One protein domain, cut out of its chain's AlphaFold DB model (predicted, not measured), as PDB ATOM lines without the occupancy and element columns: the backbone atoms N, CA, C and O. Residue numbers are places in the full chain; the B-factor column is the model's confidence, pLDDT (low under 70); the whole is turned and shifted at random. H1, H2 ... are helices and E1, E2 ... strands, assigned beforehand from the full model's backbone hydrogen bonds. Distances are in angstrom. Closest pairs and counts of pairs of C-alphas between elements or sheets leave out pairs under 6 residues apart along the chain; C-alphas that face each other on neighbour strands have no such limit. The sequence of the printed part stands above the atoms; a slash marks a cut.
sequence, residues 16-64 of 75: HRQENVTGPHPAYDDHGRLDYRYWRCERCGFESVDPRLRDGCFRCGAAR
ATOM      1  N   HIS A  16     -12.113  15.563 164.554       50.25
ATOM      2  CA  HIS A  16     -10.845  15.167 165.185       50.25
ATOM      3  C   HIS A  16      -9.628  15.287 164.272       50.25
ATOM      4  O   HIS A  16      -8.496  15.477 164.731       50.25
ATOM      5  N   ARG A  17      -9.820  15.217 162.951       52.78
ATOM      6  CA  ARG A  17      -8.746  15.512 161.991       52.78
ATOM      7  C   ARG A  17      -8.386  16.996 161.949       52.78
ATOM      8  O   ARG A  17      -7.215  17.302 161.706       52.78
ATOM      9  N   GLN A  18      -9.350  17.878 162.197       57.91
ATOM     10  CA  GLN A  18      -9.155  19.327 162.286       57.91
ATOM     11  C   GLN A  18      -8.696  19.755 163.686       57.91
ATOM     12  O   GLN A  18      -7.870  20.657 163.795       57.91
ATOM     13  N   GLU A  19      -9.133  19.054 164.741       64.00
ATOM     14  CA  GLU A  19      -8.783  19.325 166.151       64.00
ATOM     15  C   GLU A  19      -7.272  19.395 166.410       64.00
ATOM     16  O   GLU A  19      -6.813  20.069 167.328       64.00
ATOM     17  N   ASN A  20      -6.485  18.688 165.600       80.69
ATOM     18  CA  ASN A  20      -5.052  18.552 165.806       80.69
ATOM     19  C   ASN A  20      -4.215  19.596 165.059       80.69
ATOM     20  O   ASN A  20      -2.989  19.533 165.151       80.69
ATOM     21  N   VAL A  21      -4.816  20.506 164.284       85.81
ATOM     22  CA  VAL A  21      -4.083  21.589 163.612       85.81
ATOM     23  C   VAL A  21      -4.336  22.913 164.326       85.81
ATOM     24  O   VAL A  21      -5.463  23.383 164.423       85.81
ATOM     25  N   THR A  22      -3.264  23.541 164.798       86.19
ATOM     26  CA  THR A  22      -3.272  24.821 165.504       86.19
ATOM     27  C   THR A  22      -2.701  25.937 164.627       86.19
ATOM     28  O   THR A  22      -1.874  25.702 163.741       86.19
ATOM     29  N   GLY A  23      -3.146  27.171 164.866       86.38
ATOM     30  CA  GLY A  23      -2.695  28.369 164.153       86.38
ATOM     31  C   GLY A  23      -3.852  29.202 163.579       86.38
ATOM     32  O   GLY A  23      -5.014  28.939 163.894       86.38
ATOM     33  N   PRO A  24      -3.564  30.204 162.726       90.00
ATOM     34  CA  PRO A  24      -2.238  30.570 162.228       90.00
ATOM     35  C   PRO A  24      -1.333  31.190 163.303       90.00
ATOM     36  O   PRO A  24      -1.719  32.145 163.977       90.00
ATOM     37  N   HIS A  25      -0.109  30.683 163.407       90.50
ATOM     38  CA  HIS A  25       0.955  31.190 164.272       90.50
ATOM     39  C   HIS A  25       1.818  32.209 163.520       90.50
ATOM     40  O   HIS A  25       2.153  31.968 162.357       90.50
ATOM     41  N   PRO A  26       2.174  33.350 164.130       93.81
ATOM     42  CA  PRO A  26       3.094  34.304 163.524       93.81
ATOM     43  C   PRO A  26       4.541  33.796 163.610       93.81
ATOM     44  O   PRO A  26       5.035  33.517 164.700       93.81
ATOM     45  N   ALA A  27       5.221  33.719 162.468       91.75
ATOM     46  CA  ALA A  27       6.670  33.580 162.382       91.75
ATOM     47  C   ALA A  27       7.296  34.964 162.172       91.75
ATOM     48  O   ALA A  27       6.786  35.778 161.396       91.75
ATOM     49  N   TYR A  28       8.389  35.227 162.878       95.50
ATOM     50  CA  TYR A  28       9.117  36.488 162.802       95.50
ATOM     51  C   TYR A  28      10.477  36.260 162.139       95.50
ATOM     52  O   TYR A  28      11.093  35.218 162.367       95.50
ATOM     53  N   ASP A  29      10.925  37.219 161.329       94.62
ATOM     54  CA  ASP A  29      12.269  37.231 160.744       94.62
ATOM     55  C   ASP A  29      13.349  37.487 161.818       94.62
ATOM     56  O   ASP A  29      13.049  37.806 162.975       94.62
ATOM     57  N   ASP A  30      14.626  37.413 161.434       95.44
ATOM     58  CA  ASP A  30      15.764  37.728 162.319       95.44
ATOM     59  C   ASP A  30      15.749  39.177 162.852       95.44
ATOM     60  O   ASP A  30      16.455  39.513 163.805       95.44
ATOM     61  N   HIS A  31      14.939  40.053 162.252       95.69
ATOM     62  CA  HIS A  31      14.745  41.439 162.668       95.69
ATOM     63  C   HIS A  31      13.519  41.625 163.580       95.69
ATOM     64  O   HIS A  31      13.215  42.758 163.966       95.69
ATOM     65  N   GLY A  32      12.813  40.547 163.936       93.94
ATOM     66  CA  GLY A  32      11.616  40.572 164.777       93.94
ATOM     67  C   GLY A  32      10.364  41.108 164.075       93.94
ATOM     68  O   GLY A  32       9.380  41.440 164.742       93.94
ATOM     69  N   ARG A  33      10.374  41.225 162.744       95.31
ATOM     70  CA  ARG A  33       9.198  41.608 161.954       95.31
ATOM     71  C   ARG A  33       8.418  40.369 161.560       95.31
ATOM     72  O   ARG A  33       8.996  39.321 161.307       95.31
ATOM     73  N   LEU A  34       7.092  40.496 161.513       94.88
ATOM     74  CA  LEU A  34       6.228  39.423 161.029       94.88
ATOM     75  C   LEU A  34       6.617  39.085 159.586       94.88
ATOM     76  O   LEU A  34       6.472  39.935 158.707       94.88
ATOM     77  N   ASP A  35       7.077  37.857 159.373       94.56
ATOM     78  CA  ASP A  35       7.520  37.367 158.070       94.56
ATOM     79  C   ASP A  35       6.379  36.603 157.390       94.56
ATOM     80  O   ASP A  35       5.815  37.034 156.383       94.56
ATOM     81  N   TYR A  36       5.917  35.524 158.030       92.00
ATOM     82  CA  TYR A  36       4.794  34.726 157.545       92.00
ATOM     83  C   TYR A  36       3.949  34.157 158.684       92.00
ATOM     84  O   TYR A  36       4.271  34.256 159.867       92.00
ATOM     85  N   ARG A  37       2.810  33.568 158.318       93.38
ATOM     86  CA  ARG A  37       1.942  32.832 159.237       93.38
ATOM     87  C   ARG A  37       1.900  31.370 158.837       93.38
ATOM     88  O   ARG A  37       1.787  31.075 157.651       93.38
ATOM     89  N   TYR A  38       1.965  30.477 159.813       91.44
ATOM     90  CA  TYR A  38       1.993  29.038 159.577       91.44
ATOM     91  C   TYR A  38       0.997  28.299 160.469       91.44
ATOM     92  O   TYR A  38       0.567  28.798 161.506       91.44
ATOM     93  N   TRP A  39       0.626  27.097 160.055       91.75
ATOM     94  CA  TRP A  39      -0.175  26.161 160.832       91.75
ATOM     95  C   TRP A  39       0.701  25.001 161.278       91.75
ATOM     96  O   TRP A  39       1.657  24.629 160.592       91.75
ATOM     97  N   ARG A  40       0.359  24.419 162.424       90.12
ATOM     98  CA  ARG A  40       1.091  23.312 163.033       90.12
ATOM     99  C   ARG A  40       0.141  22.183 163.372       90.12
ATOM    100  O   ARG A  40      -0.879  22.400 164.008       90.12
ATOM    101  N   CYS A  41       0.479  20.966 162.976       88.44
ATOM    102  CA  CYS A  41      -0.231  19.780 163.419       88.44
ATOM    103  C   CYS A  41       0.391  19.247 164.715       88.44
ATOM    104  O   CYS A  41       1.501  18.724 164.689       88.44
ATOM    105  N   GLU A  42      -0.338  19.296 165.828       86.75
ATOM    106  CA  GLU A  42       0.096  18.770 167.131       86.75
ATOM    107  C   GLU A  42       0.211  17.238 167.143       86.75
ATOM    108  O   GLU A  42       0.957  16.674 167.936       86.75
ATOM    109  N   ARG A  43      -0.468  16.546 166.219       83.19
ATOM    110  CA  ARG A  43      -0.421  15.079 166.136       83.19
ATOM    111  C   ARG A  43       0.901  14.538 165.594       83.19
ATOM    112  O   ARG A  43       1.368  13.502 166.052       83.19
ATOM    113  N   CYS A  44       1.464  15.184 164.572       85.38
ATOM    114  CA  CYS A  44       2.694  14.723 163.910       85.38
ATOM    115  C   CYS A  44       3.850  15.729 163.971       85.38
ATOM    116  O   CYS A  44       4.934  15.431 163.477       85.38
ATOM    117  N   GLY A  45       3.621  16.917 164.537       86.38
ATOM    118  CA  GLY A  45       4.595  18.004 164.600       86.38
ATOM    119  C   GLY A  45       4.852  18.701 163.262       86.38
ATOM    120  O   GLY A  45       5.836  19.417 163.142       86.38
ATOM    121  N   PHE A  46       4.022  18.477 162.238       88.12
ATOM    122  CA  PHE A  46       4.239  19.071 160.919       88.12
ATOM    123  C   PHE A  46       3.785  20.529 160.867       88.12
ATOM    124  O   PHE A  46       2.644  20.834 161.211       88.12
ATOM    125  N   GLU A  47       4.653  21.399 160.365       90.62
ATOM    126  CA  GLU A  47       4.425  22.838 160.246       90.62
ATOM    127  C   GLU A  47       4.444  23.249 158.771       90.62
ATOM    128  O   GLU A  47       5.322  22.830 158.014       90.62
ATOM    129  N   SER A  48       3.460  24.040 158.337       88.94
ATOM    130  CA  SER A  48       3.395  24.553 156.963       88.94
ATOM    131  C   SER A  48       2.575  25.836 156.865       88.94
ATOM    132  O   SER A  48       1.659  26.073 157.647       88.94
ATOM    133  N   VAL A  49       2.884  26.648 155.858       91.62
ATOM    134  CA  VAL A  49       2.104  27.833 155.459       91.62
ATOM    135  C   VAL A  49       0.971  27.489 154.487       91.62
ATOM    136  O   VAL A  49       0.209  28.366 154.087       91.62
ATOM    137  N   ASP A  50       0.873  26.222 154.077       87.81
ATOM    138  CA  ASP A  50      -0.144  25.764 153.138       87.81
ATOM    139  C   ASP A  50      -1.541  25.832 153.789       87.81
ATOM    140  O   ASP A  50      -1.761  25.198 154.827       87.81
ATOM    141  N   PRO A  51      -2.509  26.550 153.188       82.94
ATOM    142  CA  PRO A  51      -3.863  26.651 153.723       82.94
ATOM    143  C   PRO A  51      -4.569  25.296 153.802       82.94
ATOM    144  O   PRO A  51      -5.428  25.129 154.656       82.94
ATOM    145  N   ARG A  52      -4.178  24.296 153.002       82.19
ATOM    146  CA  ARG A  52      -4.723  22.932 153.088       82.19
ATOM    147  C   ARG A  52      -4.445  22.281 154.437       82.19
ATOM    148  O   ARG A  52      -5.159  21.360 154.816       82.19
ATOM    149  N   LEU A  53      -3.417  22.742 155.157       83.31
ATOM    150  CA  LEU A  53      -3.136  22.272 156.508       83.31
ATOM    151  C   LEU A  53      -4.256  22.687 157.478       83.31
ATOM    152  O   LEU A  53      -4.563  21.911 158.376       83.31
ATOM    153  N   ARG A  54      -4.915  23.838 157.258       80.88
ATOM    154  CA  ARG A  54      -6.072  24.319 158.042       80.88
ATOM    155  C   ARG A  54      -7.265  23.369 157.962       80.88
ATOM    156  O   ARG A  54      -7.926  23.157 158.971       80.88
ATOM    157  N   ASP A  55      -7.547  22.834 156.777       79.56
ATOM    158  CA  ASP A  55      -8.672  21.911 156.563       79.56
ATOM    159  C   ASP A  55      -8.394  20.509 157.131       79.56
ATOM    160  O   ASP A  55      -9.310  19.711 157.330       79.56
ATOM    161  N   GLY A  56      -7.127  20.208 157.420       78.06
ATOM    162  CA  GLY A  56      -6.700  18.989 158.085       78.06
ATOM    163  C   GLY A  56      -5.271  18.612 157.719       78.06
ATOM    164  O   GLY A  56      -4.775  18.874 156.620       78.06
ATOM    165  N   CYS A  57      -4.582  17.931 158.634       82.88
ATOM    166  CA  CYS A  57      -3.227  17.478 158.359       82.88
ATOM    167  C   CYS A  57      -3.216  16.396 157.276       82.88
ATOM    168  O   CYS A  57      -3.482  15.226 157.547       82.88
ATOM    169  N   PHE A  58      -2.836  16.767 156.052       78.44
ATOM    170  CA  PHE A  58      -2.715  15.838 154.927       78.44
ATOM    171  C   PHE A  58      -1.664  14.744 155.161       78.44
ATOM    172  O   PHE A  58      -1.785  13.674 154.580       78.44
ATOM    173  N   ARG A  59      -0.685  14.936 156.062       77.25
ATOM    174  CA  ARG A  59       0.224  13.856 156.494       77.25
ATOM    175  C   ARG A  59      -0.468  12.814 157.370       77.25
ATOM    176  O   ARG A  59      -0.282  11.622 157.158       77.25
ATOM    177  N   CYS A  60      -1.302  13.246 158.312       75.62
ATOM    178  CA  CYS A  60      -2.126  12.331 159.107       75.62
ATOM    179  C   CYS A  60      -3.288  11.744 158.287       75.62
ATOM    180  O   CYS A  60      -3.764  10.649 158.580       75.62
ATOM    181  N   GLY A  61      -3.749  12.479 157.272       66.50
ATOM    182  CA  GLY A  61      -4.856  12.108 156.401       66.50
ATOM    183  C   GLY A  61      -4.482  11.109 155.307       66.50
ATOM    184  O   GLY A  61      -5.256  10.185 155.051       66.50
ATOM    185  N   ALA A  62      -3.289  11.253 154.719       59.41
ATOM    186  CA  ALA A  62      -2.772  10.388 153.656       59.41
ATOM    187  C   ALA A  62      -2.542   8.942 154.115       59.41
ATOM    188  O   ALA A  62      -2.682   8.026 153.311       59.41
ATOM    189  N   ALA A  63      -2.308   8.718 155.414       52.34
ATOM    190  CA  ALA A  63      -2.197   7.374 155.985       52.34
ATOM    191  C   ALA A  63      -3.470   6.518 155.812       52.34
ATOM    192  O   ALA A  63      -3.411   5.310 156.005       52.34
ATOM    193  N   ARG A  64      -4.615   7.119 155.445       48.22
ATOM    194  CA  ARG A  64      -5.846   6.379 155.113       48.22
ATOM    195  C   ARG A  64      -6.282   6.476 153.652       48.22
ATOM    196  O   ARG A  64      -7.233   5.808 153.282       48.22
TER     197      ARG A  64
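AT A GLANCE: This is residues 16 to 64 of the 75 residues of an uncharacterized protein of Haloprofundus sp. MHR1 (UniProt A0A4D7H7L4). A long two-stranded hairpin, E1 and E2, makes most of the length of a rod, with short helices H1, H2 and H3 loosely gathered near its open end. The 49 printed residues run H1, E1, E2, H2, H3, mixed in class, with an antiparallel sheet ordered E1, E2. The whole is only just loose, close to compact, with a radius of gyration of the C-alphas of 11.8 A and spans of 41 by 16 by 15 A.

IN THESE COORDINATES: E1, residues 21 to 28, is 19.9 A long, begins at C-alpha 21 (-4.083, 21.589, 163.612) and bends by 52 degrees at residue 24. E2, residues 34 to 41, is 20.8 A long. H1 is residues 16 to 19, H2 52 to 55, and H3 58 to 62, ending at C-alpha 62 (-2.772, 10.388, 153.656).

HOW THE PARTS SIT: In the E1 and E2 hairpin, at 156 degrees, N 22 and O 40 are 2.8 A apart, within hydrogen-bond range. Residues 39 to 40 of E2 also pair antiparallel with residues 47 to 48. The closest C-alphas of E2 and H2, Trp 39 and Leu 53, are 6.5 A apart. H1 and H2 are close but not clearly touching, the closest C-alphas, Gln 18 and Asp 55, being 6.3 A apart. H3 is apart from E1 and E2, and close to H2 but not clearly touching, with the closest C-alphas, Arg 52 and Phe 58, 7.6 A apart. H3 has its O i to N i+4 pair within hydrogen-bond range; H1 and H2 are too short for one.

THE WHOLE: The C-alphas farthest apart, His 31 and Arg 64, are 41.4 A apart. The printed part has no cut and no long link. Residues 16 to 19 and 61 to 64 have pLDDT under 70.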